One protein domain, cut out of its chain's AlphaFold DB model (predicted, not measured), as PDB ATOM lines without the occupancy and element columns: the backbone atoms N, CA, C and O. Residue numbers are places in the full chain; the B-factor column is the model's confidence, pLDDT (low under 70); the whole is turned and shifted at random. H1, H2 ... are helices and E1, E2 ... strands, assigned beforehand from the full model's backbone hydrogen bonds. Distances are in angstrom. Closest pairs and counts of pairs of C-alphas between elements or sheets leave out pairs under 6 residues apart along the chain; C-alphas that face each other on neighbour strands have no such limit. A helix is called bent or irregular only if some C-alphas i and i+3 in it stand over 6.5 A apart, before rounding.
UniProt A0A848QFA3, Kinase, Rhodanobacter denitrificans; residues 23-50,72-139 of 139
ATOM      1  N   ALA A  23     -29.986  26.848  51.231       96.75
ATOM      2  CA  ALA A  23     -28.679  26.617  50.617       96.75
ATOM      3  C   ALA A  23     -28.681  25.453  49.605       96.75
ATOM      4  O   ALA A  23     -27.972  25.514  48.604       96.75
ATOM      5  N   ALA A  24     -29.511  24.425  49.818       96.69
ATOM      6  CA  ALA A  24     -29.631  23.297  48.892       96.69
ATOM      7  C   ALA A  24     -30.357  23.677  47.588       96.69
ATOM      8  O   ALA A  24     -30.220  22.982  46.582       96.69
ATOM      9  N   LEU A  25     -31.107  24.785  47.580       97.75
ATOM     10  CA  LEU A  25     -31.818  25.292  46.403       97.75
ATOM     11  C   LEU A  25     -30.967  26.236  45.546       97.75
ATOM     12  O   LEU A  25     -31.333  26.513  44.409       97.75
ATOM     13  N   ALA A  26     -29.827  26.712  46.053       96.94
ATOM     14  CA  ALA A  26     -29.030  27.732  45.373       96.94
ATOM     15  C   ALA A  26     -28.498  27.269  44.005       96.94
ATOM     16  O   ALA A  26     -28.442  28.052  43.060       96.94
ATOM     17  N   ARG A  27     -28.122  25.991  43.875       97.38
ATOM     18  CA  ARG A  27     -27.553  25.439  42.636       97.38
ATOM     19  C   ARG A  27     -28.557  24.536  41.921       97.38
ATOM     20  O   ARG A  27     -29.192  23.729  42.607       97.38
ATOM     21  N   PRO A  28     -28.698  24.655  40.587       98.12
ATOM     22  CA  PRO A  28     -29.504  23.722  39.814       98.12
ATOM     23  C   PRO A  28     -28.883  22.327  39.901       98.12
ATOM     24  O   PRO A  28     -27.658  22.205  39.974       98.12
ATOM     25  N   ILE A  29     -29.712  21.285  39.906       97.81
ATOM     26  CA  ILE A  29     -29.217  19.898  39.951       97.81
ATOM     27  C   ILE A  29     -29.239  19.192  38.595       97.81
ATOM     28  O   ILE A  29     -28.612  18.147  38.447       97.81
ATOM     29  N   ASN A  30     -29.949  19.750  37.615       98.00
ATOM     30  CA  ASN A  30     -30.074  19.189  36.277       98.00
ATOM     31  C   ASN A  30     -30.244  20.286  35.218       98.00
ATOM     32  O   ASN A  30     -30.225  21.479  35.527       98.00
ATOM     33  N   GLU A  31     -30.350  19.861  33.958       97.69
ATOM     34  CA  GLU A  31     -30.474  20.757  32.807       97.69
ATOM     35  C   GLU A  31     -31.691  21.670  32.920       97.69
ATOM     36  O   GLU A  31     -31.544  22.881  32.809       97.69
ATOM     37  N   LEU A  32     -32.857  21.089  33.223       98.12
ATOM     38  CA  LEU A  32     -34.121  21.808  33.329       98.12
ATOM     39  C   LEU A  32     -34.011  22.958  34.329       98.12
ATOM     40  O   LEU A  32     -34.324  24.099  34.001       98.12
ATOM     41  N   GLU A  33     -33.496  22.692  35.529       98.38
ATOM     42  CA  GLU A  33     -33.326  23.754  36.518       98.38
ATOM     43  C   GLU A  33     -32.289  24.802  36.103       98.38
ATOM     44  O   GLU A  33     -32.381  25.960  36.509       98.38
ATOM     45  N   ARG A  34     -31.275  24.413  35.324       98.25
ATOM     46  CA  ARG A  34     -30.225  25.329  34.876       98.25
ATOM     47  C   ARG A  34     -30.723  26.277  33.789       98.25
ATOM     48  O   ARG A  34     -30.341  27.445  33.803       98.25
ATOM     49  N   THR A  35     -31.517  25.781  32.846       98.12
ATOM     50  CA  THR A  35     -31.924  26.535  31.654       98.12
ATOM     51  C   THR A  35     -33.299  27.173  31.785       98.12
ATOM     52  O   THR A  35     -33.520  28.238  31.219       98.12
ATOM     53  N   GLU A  36     -34.216  26.546  32.524       98.19
ATOM     54  CA  GLU A  36     -35.624  26.964  32.622       98.19
ATOM     55  C   GLU A  36     -36.002  27.510  34.009       98.19
ATOM     56  O   GLU A  36     -37.013  28.195  34.132       98.19
ATOM     57  N   ASP A  37     -35.175  27.279  35.035       98.25
ATOM     58  CA  ASP A  37     -35.323  27.864  36.379       98.25
ATOM     59  C   ASP A  37     -34.047  28.608  36.841       98.25
ATOM     60  O   ASP A  37     -33.575  28.380  37.960       98.25
ATOM     61  N   PRO A  38     -33.417  29.472  36.013       96.88
ATOM     62  CA  PRO A  38     -32.106  30.053  36.324       96.88
ATOM     63  C   PRO A  38     -32.111  30.950  37.572       96.88
ATOM     64  O   PRO A  38     -31.098  31.042  38.264       96.88
ATOM     65  N   ASP A  39     -33.243  31.583  37.882       97.38
ATOM     66  CA  ASP A  39     -33.442  32.404  39.082       97.38
ATOM     67  C   ASP A  39     -33.885  31.581  40.311       97.38
ATOM     68  O   ASP A  39     -33.925  32.088  41.433       97.38
ATOM     69  N   GLY A  40     -34.189  30.296  40.118       98.00
ATOM     70  CA  GLY A  40     -34.656  29.389  41.153       98.00
ATOM     71  C   GLY A  40     -36.113  29.594  41.571       98.00
ATOM     72  O   GLY A  40     -36.528  29.003  42.574       98.00
ATOM     73  N   SER A  41     -36.887  30.438  40.887       98.19
ATOM     74  CA  SER A  41     -38.275  30.741  41.248       98.19
ATOM     75  C   SER A  41     -39.131  29.478  41.400       98.19
ATOM     76  O   SER A  41     -39.862  29.336  42.389       98.19
ATOM     77  N   TRP A  42     -39.003  28.521  40.480       98.00
ATOM     78  CA  TRP A  42     -39.757  27.269  40.505       98.00
ATOM     79  C   TRP A  42     -39.330  26.369  41.665       98.00
ATOM     80  O   TRP A  42     -40.180  25.972  42.468       98.00
ATOM     81  N   ARG A  43     -38.033  26.091  41.846       97.81
ATOM     82  CA  ARG A  43     -37.597  25.201  42.939       97.81
ATOM     83  C   ARG A  43     -37.843  25.789  44.333       97.81
ATOM     84  O   ARG A  43     -38.154  25.044  45.268       97.81
ATOM     85  N   HIS A  44     -37.801  27.116  44.491       98.25
ATOM     86  CA  HIS A  44     -38.227  27.777  45.731       98.25
ATOM     87  C   HIS A  44     -39.742  27.685  45.939       98.25
ATOM     88  O   HIS A  44     -40.190  27.455  47.069       98.25
ATOM     89  N   TRP A  45     -40.537  27.811  44.874       98.12
ATOM     90  CA  TRP A  45     -41.983  27.607  44.941       98.12
ATOM     91  C   TRP A  45     -42.328  26.173  45.351       98.12
ATOM     92  O   TRP A  45     -43.096  25.995  46.298       98.12
ATOM     93  N   VAL A  46     -41.706  25.158  44.740       97.69
ATOM     94  CA  VAL A  46     -41.877  23.744  45.120       97.69
ATOM     95  C   VAL A  46     -41.542  23.552  46.601       97.69
ATOM     96  O   VAL A  46     -42.336  22.986  47.355       97.69
ATOM     97  N   ASN A  47     -40.416  24.105  47.062       97.94
ATOM     98  CA  ASN A  47     -40.021  24.017  48.467       97.94
ATOM     99  C   ASN A  47     -41.015  24.706  49.422       97.94
ATOM    100  O   ASN A  47     -41.221  24.262  50.553       97.94
ATOM    101  N   LYS A  48     -41.658  25.794  48.978       97.75
ATOM    102  CA  LYS A  48     -42.744  26.448  49.717       97.75
ATOM    103  C   LYS A  48     -43.988  25.563  49.774       97.75
ATOM    104  O   LYS A  48     -44.583  25.471  50.846       97.75
ATOM    105  N   GLN A  49     -44.351  24.878  48.687       97.62
ATOM    106  CA  GLN A  49     -45.489  23.951  48.686       97.62
ATOM    107  C   GLN A  49     -45.295  22.820  49.699       97.62
ATOM    108  O   GLN A  49     -46.218  22.531  50.456       97.62
ATOM    109  N   LEU A  50     -44.083  22.263  49.825       97.38
ATOM    110  CA  LEU A  50     -43.778  21.232  50.832       97.38
ATOM    111  C   LEU A  50     -44.104  21.670  52.270       97.38
ATOM    112  O   LEU A  50     -44.490  20.838  53.093       97.38
ATOM    113  N   GLU A  72     -30.523   6.720  40.135       96.75
ATOM    114  CA  GLU A  72     -30.253   6.047  38.869       96.75
ATOM    115  C   GLU A  72     -31.120   4.786  38.722       96.75
ATOM    116  O   GLU A  72     -31.680   4.551  37.652       96.75
ATOM    117  N   ILE A  73     -31.322   4.043  39.814       97.12
ATOM    118  CA  ILE A  73     -32.241   2.900  39.855       97.12
ATOM    119  C   ILE A  73     -33.706   3.339  39.746       97.12
ATOM    120  O   ILE A  73     -34.459   2.726  38.992       97.12
ATOM    121  N   VAL A  74     -34.110   4.435  40.400       95.75
ATOM    122  CA  VAL A  74     -35.467   4.999  40.236       95.75
ATOM    123  C   VAL A  74     -35.740   5.363  38.773       95.75
ATOM    124  O   VAL A  74     -36.792   5.005  38.237       95.75
ATOM    125  N   ARG A  75     -34.786   6.020  38.097       95.19
ATOM    126  CA  ARG A  75     -34.889   6.330  36.661       95.19
ATOM    127  C   ARG A  75     -35.007   5.067  35.819       95.19
ATOM    128  O   ARG A  75     -35.887   4.995  34.966       95.19
ATOM    129  N   ARG A  76     -34.165   4.060  36.086       95.19
ATOM    130  CA  ARG A  76     -34.196   2.771  35.383       95.19
ATOM    131  C   ARG A  76     -35.566   2.107  35.502       95.19
ATOM    132  O   ARG A  76     -36.169   1.777  34.486       95.19
ATOM    133  N   TRP A  77     -36.091   1.981  36.719       95.12
ATOM    134  CA  TRP A  77     -37.402   1.377  36.956       95.12
ATOM    135  C   TRP A  77     -38.536   2.130  36.269       95.12
ATOM    136  O   TRP A  77     -39.464   1.500  35.764       95.12
ATOM    137  N   ARG A  78     -38.468   3.465  36.230       93.81
ATOM    138  CA  ARG A  78     -39.450   4.262  35.496       93.81
ATOM    139  C   ARG A  78     -39.341   4.041  33.984       93.81
ATOM    140  O   ARG A  78     -40.369   3.941  33.324       93.81
ATOM    141  N   GLY A  79     -38.125   3.923  33.454       91.75
ATOM    142  CA  GLY A  79     -37.881   3.596  32.049       91.75
ATOM    143  C   GLY A  79     -38.431   2.224  31.652       91.75
ATOM    144  O   GLY A  79     -39.093   2.115  30.625       91.75
ATOM    145  N   GLU A  80     -38.233   1.198  32.484       91.88
ATOM    146  CA  GLU A  80     -38.798  -0.147  32.270       91.88
ATOM    147  C   GLU A  80     -40.334  -0.106  32.191       91.88
ATOM    148  O   GLU A  80     -40.928  -0.652  31.262       91.88
ATOM    149  N   GLN A  81     -40.980   0.616  33.114       90.44
ATOM    150  CA  GLN A  81     -42.434   0.798  33.091       90.44
ATOM    151  C   GLN A  81     -42.908   1.497  31.807       90.44
ATOM    152  O   GLN A  81     -43.946   1.145  31.248       90.44
ATOM    153  N   GLU A  82     -42.161   2.484  31.321       92.38
ATOM    154  CA  GLU A  82     -42.513   3.208  30.099       92.38
ATOM    155  C   GLU A  82     -42.335   2.361  28.838       92.38
ATOM    156  O   GLU A  82     -43.160   2.427  27.929       92.38
ATOM    157  N   GLN A  83     -41.308   1.507  28.794       90.31
ATOM    158  CA  GLN A  83     -41.125   0.545  27.706       90.31
ATOM    159  C   GLN A  83     -42.323  -0.403  27.587       90.31
ATOM    160  O   GLN A  83     -42.779  -0.684  26.477       90.31
ATOM    161  N   GLU A  84     -42.890  -0.850  28.712       91.00
ATOM    162  CA  GLU A  84     -44.118  -1.649  28.706       91.00
ATOM    163  C   GLU A  84     -45.328  -0.864  28.173       91.00
ATOM    164  O   GLU A  84     -46.145  -1.419  27.431       91.00
ATOM    165  N   LEU A  85     -45.449   0.424  28.516       92.00
ATOM    166  CA  LEU A  85     -46.511   1.298  28.005       92.00
ATOM    167  C   LEU A  85     -46.385   1.524  26.493       92.00
ATOM    168  O   LEU A  85     -47.388   1.430  25.780       92.00
ATOM    169  N   LEU A  86     -45.165   1.753  26.000       89.88
ATOM    170  CA  LEU A  86     -44.860   1.865  24.571       89.88
ATOM    171  C   LEU A  86     -45.212   0.574  23.826       89.88
ATOM    172  O   LEU A  86     -45.906   0.621  22.813       89.88
ATOM    173  N   ALA A  87     -44.811  -0.587  24.355       91.56
ATOM    174  CA  ALA A  87     -45.111  -1.887  23.750       91.56
ATOM    175  C   ALA A  87     -46.625  -2.145  23.626       91.56
ATOM    176  O   ALA A  87     -47.085  -2.795  22.684       91.56
ATOM    177  N   ARG A  88     -47.419  -1.601  24.555       93.94
ATOM    178  CA  ARG A  88     -48.888  -1.691  24.557       93.94
ATOM    179  C   ARG A  88     -49.578  -0.557  23.792       93.94
ATOM    180  O   ARG A  88     -50.804  -0.513  23.800       93.94
ATOM    181  N   HIS A  89     -48.827   0.329  23.134       89.75
ATOM    182  CA  HIS A  89     -49.350   1.493  22.409       89.75
ATOM    183  C   HIS A  89     -50.260   2.373  23.283       89.75
ATOM    184  O   HIS A  89     -51.315   2.841  22.848       89.75
ATOM    185  N   ALA A  90     -49.877   2.572  24.549       91.44
ATOM    186  CA  ALA A  90     -50.663   3.380  25.471       91.44
ATOM    187  C   ALA A  90     -50.696   4.857  25.012       91.44
ATOM    188  O   ALA A  90     -49.660   5.401  24.632       91.44
ATOM    189  N   PRO A  91     -51.848   5.549  25.097       77.56
ATOM    190  CA  PRO A  91     -52.048   6.888  24.521       77.56
ATOM    191  C   PRO A  91     -51.241   8.033  25.167       77.56
ATOM    192  O   PRO A  91     -51.385   9.178  24.752       77.56
ATOM    193  N   LEU A  92     -50.394   7.749  26.162       87.12
ATOM    194  CA  LEU A  92     -49.507   8.714  26.829       87.12
ATOM    195  C   LEU A  92     -48.081   8.172  27.008       87.12
ATOM    196  O   LEU A  92     -47.337   8.677  27.846       87.12
ATOM    197  N   ALA A  93     -47.723   7.128  26.259       89.25
ATOM    198  CA  ALA A  93     -46.384   6.578  26.318       89.25
ATOM    199  C   ALA A  93     -45.358   7.605  25.799       89.25
ATOM    200  O   ALA A  93     -45.547   8.219  24.747       89.25
ATOM    201  N   MET A  94     -44.290   7.805  26.558       91.31
ATOM    202  CA  MET A  94     -43.219   8.757  26.299       91.31
ATOM    203  C   MET A  94     -42.055   8.073  25.587       91.31
ATOM    204  O   MET A  94     -41.651   6.970  25.948       91.31
ATOM    205  N   ASP A  95     -41.468   8.762  24.610       90.00
ATOM    206  CA  ASP A  95     -40.152   8.381  24.103       90.00
ATOM    207  C   ASP A  95     -39.045   8.676  25.137       90.00
ATOM    208  O   ASP A  95     -39.284   9.243  26.208       90.00
ATOM    209  N   ALA A  96     -37.809   8.283  24.823       88.94
ATOM    210  CA  ALA A  96     -36.676   8.464  25.728       88.94
ATOM    211  C   ALA A  96     -36.419   9.942  26.085       88.94
ATOM    212  O   ALA A  96     -36.108  10.253  27.233       88.94
ATOM    213  N   THR A  97     -36.576  10.864  25.132       92.12
ATOM    214  CA  THR A  97     -36.346  12.298  25.356       92.12
ATOM    215  C   THR A  97     -37.433  12.896  26.247       92.12
ATOM    216  O   THR A  97     -37.130  13.643  27.183       92.12
ATOM    217  N   ALA A  98     -38.695  12.552  25.990       93.50
ATOM    218  CA  ALA A  98     -39.832  12.958  26.802       93.50
ATOM    219  C   ALA A  98     -39.730  12.390  28.226       93.50
ATOM    220  O   ALA A  98     -39.981  13.122  29.183       93.50
ATOM    221  N   MET A  99     -39.284  11.138  28.378       93.25
ATOM    222  CA  MET A  99     -39.052  10.515  29.682       93.25
ATOM    223  C   MET A  99     -37.959  11.229  30.484       93.25
ATOM    224  O   MET A  99     -38.177  11.563  31.649       93.25
ATOM    225  N   GLU A 100     -36.798  11.505  29.885       93.25
ATOM    226  CA  GLU A 100     -35.720  12.229  30.577       93.25
ATOM    227  C   GLU A 100     -36.179  13.626  31.013       93.25
ATOM    228  O   GLU A 100     -35.959  14.036  32.157       93.25
ATOM    229  N   ARG A 101     -36.909  14.338  30.142       95.69
ATOM    230  CA  ARG A 101     -37.511  15.628  30.500       95.69
ATOM    231  C   ARG A 101     -38.525  15.481  31.635       95.69
ATOM    232  O   ARG A 101     -38.532  16.304  32.547       95.69
ATOM    233  N   PHE A 102     -39.375  14.460  31.604       95.75
ATOM    234  CA  PHE A 102     -40.344  14.185  32.664       95.75
ATOM    235  C   PHE A 102     -39.637  13.949  34.004       95.75
ATOM    236  O   PHE A 102     -39.930  14.640  34.980       95.75
ATOM    237  N   LEU A 103     -38.645  13.057  34.043       96.44
ATOM    238  CA  LEU A 103     -37.867  12.731  35.241       96.44
ATOM    239  C   LEU A 103     -37.120  13.941  35.814       96.44
ATOM    240  O   LEU A 103     -37.052  14.085  37.038       96.44
ATOM    241  N   ALA A 104     -36.625  14.845  34.963       97.44
ATOM    242  CA  ALA A 104     -35.940  16.062  35.398       97.44
ATOM    243  C   ALA A 104     -36.805  16.953  36.311       97.44
ATOM    244  O   ALA A 104     -36.271  17.606  37.209       97.44
ATOM    245  N   HIS A 105     -38.135  16.944  36.150       97.62
ATOM    246  CA  HIS A 105     -39.038  17.712  37.017       97.62
ATOM    247  C   HIS A 105     -39.123  17.146  38.445       97.62
ATOM    248  O   HIS A 105     -39.433  17.873  39.388       97.62
ATOM    249  N   PHE A 106     -38.860  15.849  38.619       97.25
ATOM    250  CA  PHE A 106     -39.008  15.155  39.901       97.25
ATOM    251  C   PHE A 106     -37.675  14.911  40.606       97.25
ATOM    252  O   PHE A 106     -37.656  14.761  41.827       97.25
ATOM    253  N   GLU A 107     -36.562  14.939  39.868       98.06
ATOM    254  CA  GLU A 107     -35.235  14.549  40.347       98.06
ATOM    255  C   GLU A 107     -34.859  15.165  41.696       98.06
ATOM    256  O   GLU A 107     -34.407  14.451  42.592       98.06
ATOM    257  N   ARG A 108     -35.083  16.470  41.890       98.12
ATOM    258  CA  ARG A 108     -34.710  17.146  43.140       98.12
ATOM    259  C   ARG A 108     -35.450  16.574  44.331       98.12
ATOM    260  O   ARG A 108     -34.832  16.268  45.349       98.12
ATOM    261  N   LEU A 109     -36.767  16.439  44.204       97.75
ATOM    262  CA  LEU A 109     -37.600  15.911  45.275       97.75
ATOM    263  C   LEU A 109     -37.330  14.432  45.506       97.75
ATOM    264  O   LEU A 109     -37.237  14.026  46.658       97.75
ATOM    265  N   SER A 110     -37.138  13.641  44.452       97.81
ATOM    266  CA  SER A 110     -36.821  12.221  44.581       97.81
ATOM    267  C   SER A 110     -35.468  11.996  45.255       97.81
ATOM    268  O   SER A 110     -35.382  11.204  46.188       97.81
ATOM    269  N   ARG A 111     -34.421  12.738  44.871       98.38
ATOM    270  CA  ARG A 111     -33.118  12.691  45.559       98.38
ATOM    271  C   ARG A 111     -33.242  13.118  47.019       98.38
ATOM    272  O   ARG A 111     -32.665  12.478  47.893       98.38
ATOM    273  N   HIS A 112     -34.014  14.168  47.297       98.31
ATOM    274  CA  HIS A 112     -34.253  14.610  48.668       98.31
ATOM    275  C   HIS A 112     -35.013  13.561  49.494       98.31
ATOM    276  O   HIS A 112     -34.653  13.317  50.645       98.31
ATOM    277  N   ALA A 113     -36.015  12.912  48.902       98.19
ATOM    278  CA  ALA A 113     -36.784  11.844  49.524       98.19
ATOM    279  C   ALA A 113     -35.887  10.653  49.878       98.19
ATOM    280  O   ALA A 113     -35.830  10.270  51.044       98.19
ATOM    281  N   LEU A 114     -35.107  10.155  48.911       98.12
ATOM    282  CA  LEU A 114     -34.151   9.058  49.106       98.12
ATOM    283  C   LEU A 114     -33.144   9.349  50.226       98.12
ATOM    284  O   LEU A 114     -32.744   8.438  50.941       98.12
ATOM    285  N   ALA A 115     -32.729  10.609  50.377       98.00
ATOM    286  CA  ALA A 115     -31.737  11.010  51.370       98.00
ATOM    287  C   ALA A 115     -32.311  11.248  52.775       98.00
ATOM    288  O   ALA A 115     -31.543  11.313  53.733       98.00
ATOM    289  N   THR A 116     -33.624  11.457  52.915       97.81
ATOM    290  CA  THR A 116     -34.209  11.928  54.184       97.81
ATOM    291  C   THR A 116     -35.320  11.050  54.725       97.81
ATOM    292  O   THR A 116     -35.396  10.882  55.940       97.81
ATOM    293  N   LEU A 117     -36.162  10.470  53.869       97.31
ATOM    294  CA  LEU A 117     -37.313   9.689  54.307       97.31
ATOM    295  C   LEU A 117     -36.944   8.440  55.122       97.31
ATOM    296  O   LEU A 117     -37.644   8.209  56.104       97.31
ATOM    297  N   PRO A 118     -35.859   7.687  54.836       96.75
ATOM    298  CA  PRO A 118     -35.486   6.532  55.659       96.75
ATOM    299  C   PRO A 118     -35.303   6.856  57.144       96.75
ATOM    300  O   PRO A 118     -35.692   6.071  57.995       96.75
ATOM    301  N   ALA A 119     -34.759   8.035  57.460       95.94
ATOM    302  CA  ALA A 119     -34.558   8.478  58.840       95.94
ATOM    303  C   ALA A 119     -35.826   9.068  59.486       95.94
ATOM    304  O   ALA A 119     -35.833   9.358  60.681       95.94
ATOM    305  N   LEU A 120     -36.868   9.326  58.693       95.25
ATOM    306  CA  LEU A 120     -38.137   9.903  59.141       95.25
ATOM    307  C   LEU A 120     -39.262   8.870  59.231       95.25
ATOM    308  O   LEU A 120     -40.310   9.188  59.787       95.25
ATOM    309  N   ALA A 121     -39.076   7.702  58.623       96.88
ATOM    310  CA  ALA A 121     -40.069   6.650  58.553       96.88
ATOM    311  C   ALA A 121     -40.089   5.814  59.829       96.88
ATOM    312  O   ALA A 121     -39.041   5.512  60.394       96.88
ATOM    313  N   ASP A 122     -41.278   5.365  60.217       97.81
ATOM    314  CA  ASP A 122     -41.438   4.340  61.247       97.81
ATOM    315  C   ASP A 122     -41.032   2.968  60.703       97.81
ATOM    316  O   ASP A 122     -40.644   2.078  61.451       97.81
ATOM    317  N   THR A 123     -41.135   2.756  59.387       98.00
ATOM    318  CA  THR A 123     -40.659   1.535  58.726       98.00
ATOM    319  C   THR A 123     -40.011   1.853  57.390       98.00
ATOM    320  O   THR A 123     -40.613   2.515  56.544       98.00
ATOM    321  N   CYS A 124     -38.810   1.328  57.168       98.12
ATOM    322  CA  CYS A 124     -38.111   1.413  55.893       98.12
ATOM    323  C   CYS A 124     -37.916   0.006  55.317       98.12
ATOM    324  O   CYS A 124     -37.352  -0.873  55.970       98.12
ATOM    325  N   VAL A 125     -38.402  -0.204  54.094       98.31
ATOM    326  CA  VAL A 125     -38.187  -1.424  53.309       98.31
ATOM    327  C   VAL A 125     -37.154  -1.105  52.243       98.31
ATOM    328  O   VAL A 125     -37.420  -0.308  51.346       98.31
ATOM    329  N   GLU A 126     -35.982  -1.713  52.341       98.19
ATOM    330  CA  GLU A 126     -34.879  -1.490  51.413       98.19
ATOM    331  C   GLU A 126     -34.943  -2.489  50.265       98.19
ATOM    332  O   GLU A 126     -35.168  -3.684  50.483       98.19
ATOM    333  N   TYR A 127     -34.731  -1.993  49.050       98.31
ATOM    334  CA  TYR A 127     -34.724  -2.792  47.833       98.31
ATOM    335  C   TYR A 127     -33.339  -2.795  47.191       98.31
ATOM    336  O   TYR A 127     -32.649  -1.776  47.216       98.31
ATOM    337  N   ASP A 128     -32.959  -3.907  46.560       97.69
ATOM    338  CA  ASP A 128     -31.830  -3.947  45.629       97.69
ATOM    339  C   ASP A 128     -32.189  -3.305  44.279       97.69
ATOM    340  O   ASP A 128     -33.262  -2.731  44.081       97.69
ATOM    341  N   ASN A 129     -31.273  -3.403  43.316       97.44
ATOM    342  CA  ASN A 129     -31.486  -2.881  41.970       97.44
ATOM    343  C   ASN A 129     -32.664  -3.573  41.257       97.44
ATOM    344  O   ASN A 129     -33.335  -2.944  40.435       97.44
ATOM    345  N   ASP A 130     -32.948  -4.833  41.571       96.38
ATOM    346  CA  ASP A 130     -33.906  -5.691  40.870       96.38
ATOM    347  C   ASP A 130     -35.236  -5.838  41.634       96.38
ATOM    348  O   ASP A 130     -36.067  -6.681  41.301       96.38
ATOM    349  N   ARG A 131     -35.486  -4.927  42.589       94.75
ATOM    350  CA  ARG A 131     -36.704  -4.828  43.412       94.75
ATOM    351  C   ARG A 131     -36.890  -5.995  44.389       94.75
ATOM    352  O   ARG A 131     -38.011  -6.229  44.844       94.75
ATOM    353  N   HIS A 132     -35.825  -6.691  44.775       97.38
ATOM    354  CA  HIS A 132     -35.883  -7.621  45.902       97.38
ATOM    355  C   HIS A 132     -35.675  -6.884  47.217       97.38
ATOM    356  O   HIS A 132     -34.827  -5.999  47.315       97.38
ATOM    357  N   VAL A 133     -36.428  -7.279  48.243       97.88
ATOM    358  CA  VAL A 133     -36.247  -6.748  49.595       97.88
ATOM    359  C   VAL A 133     -34.914  -7.240  50.152       97.88
ATOM    360  O   VAL A 133     -34.696  -8.445  50.273       97.88
ATOM    361  N   THR A 134     -34.044  -6.307  50.523       97.88
ATOM    362  CA  THR A 134     -32.736  -6.586  51.133       97.88
ATOM    363  C   THR A 134     -32.692  -6.264  52.617       97.88
ATOM    364  O   THR A 134     -31.834  -6.781  53.329       97.88
ATOM    365  N   GLY A 135     -33.611  -5.425  53.092       96.94
ATOM    366  CA  GLY A 135     -33.639  -4.970  54.471       96.94
ATOM    367  C   GLY A 135     -35.023  -4.504  54.897       96.94
ATOM    368  O   GLY A 135     -35.819  -4.019  54.092       96.94
ATOM    369  N   LEU A 136     -35.298  -4.661  56.187       97.00
ATOM    370  CA  LEU A 136     -36.466  -4.108  56.855       97.00
ATOM    371  C   LEU A 136     -35.999  -3.516  58.181       97.00
ATOM    372  O   LEU A 136     -35.479  -4.243  59.029       97.00
ATOM    373  N   SER A 137     -36.195  -2.217  58.360       95.31
ATOM    374  CA  SER A 137     -35.956  -1.536  59.630       95.31
ATOM    375  C   SER A 137     -37.249  -0.921  60.153       95.31
ATOM    376  O   SER A 137     -38.095  -0.462  59.383       95.31
ATOM    377  N   HIS A 138     -37.413  -0.966  61.474       92.62
ATOM    378  CA  HIS A 138     -38.516  -0.353  62.206       92.62
ATOM    379  C   HIS A 138     -37.920   0.512  63.319       92.62
ATOM    380  O   HIS A 138     -36.984   0.060  63.988       92.62
ATOM    381  N   GLY A 139     -38.410   1.745  63.439       72.19
ATOM    382  CA  GLY A 139     -37.972   2.722  64.444       72.19
ATOM    383  C   GLY A 139     -38.511   2.456  65.841       72.19
ATOM    384  O   GLY A 139     -39.522   1.733  65.970       72.19
TER     385      GLY A 139
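What this domain is: This is residues 23 to 50 and 72 to 139 of the 139 residues of the protein "Kinase" of Rhodanobacter denitrificans (UniProt A0A848QFA3). A bent helix, H4, is the spine of a loose, flat model, with H1 and H2 outside its bend, H3 aslant its first arm and hairpin E1-E2 beyond its second. The printed part, 96 residues, is mostly helix: four named helices, then two antiparallel strands. The C-alphas have a radius of gyration of 16.1 A and span 42 by 41 by 20 A.

How they stand to each other: H1, residues 31 to 35, touches H4a, residues 96 to 105; C-alphas 32 and 104 come closest, 6.4 A. H2, residues 41 to 50, and irregular H4b, residues 108 to 119, are near each other. H3, residues 72 to 87, has a steep tilt of 46 degrees to H4a. H4, one helix by hydrogen bonds, is bent, C-alphas 105 and 108 being 7.5 A apart. In hairpin E1, residues 123 to 127, and E2, residues 133 to 138, N 124 and O 137 are 2.9 A apart. Every O i to N i+4 pair is within hydrogen-bond range in H1, H2, H3, 5 of 6 in H4a, 6 of 8 in H4b.

Where its parts are: H1 begins at (-30.474, 20.757, 32.807); E2 ends at (-38.516, -0.353, 62.206).

The domain as a whole: Residues 51 to 71 are cut out, C-alphas 50 and 72 standing 23.6 A apart.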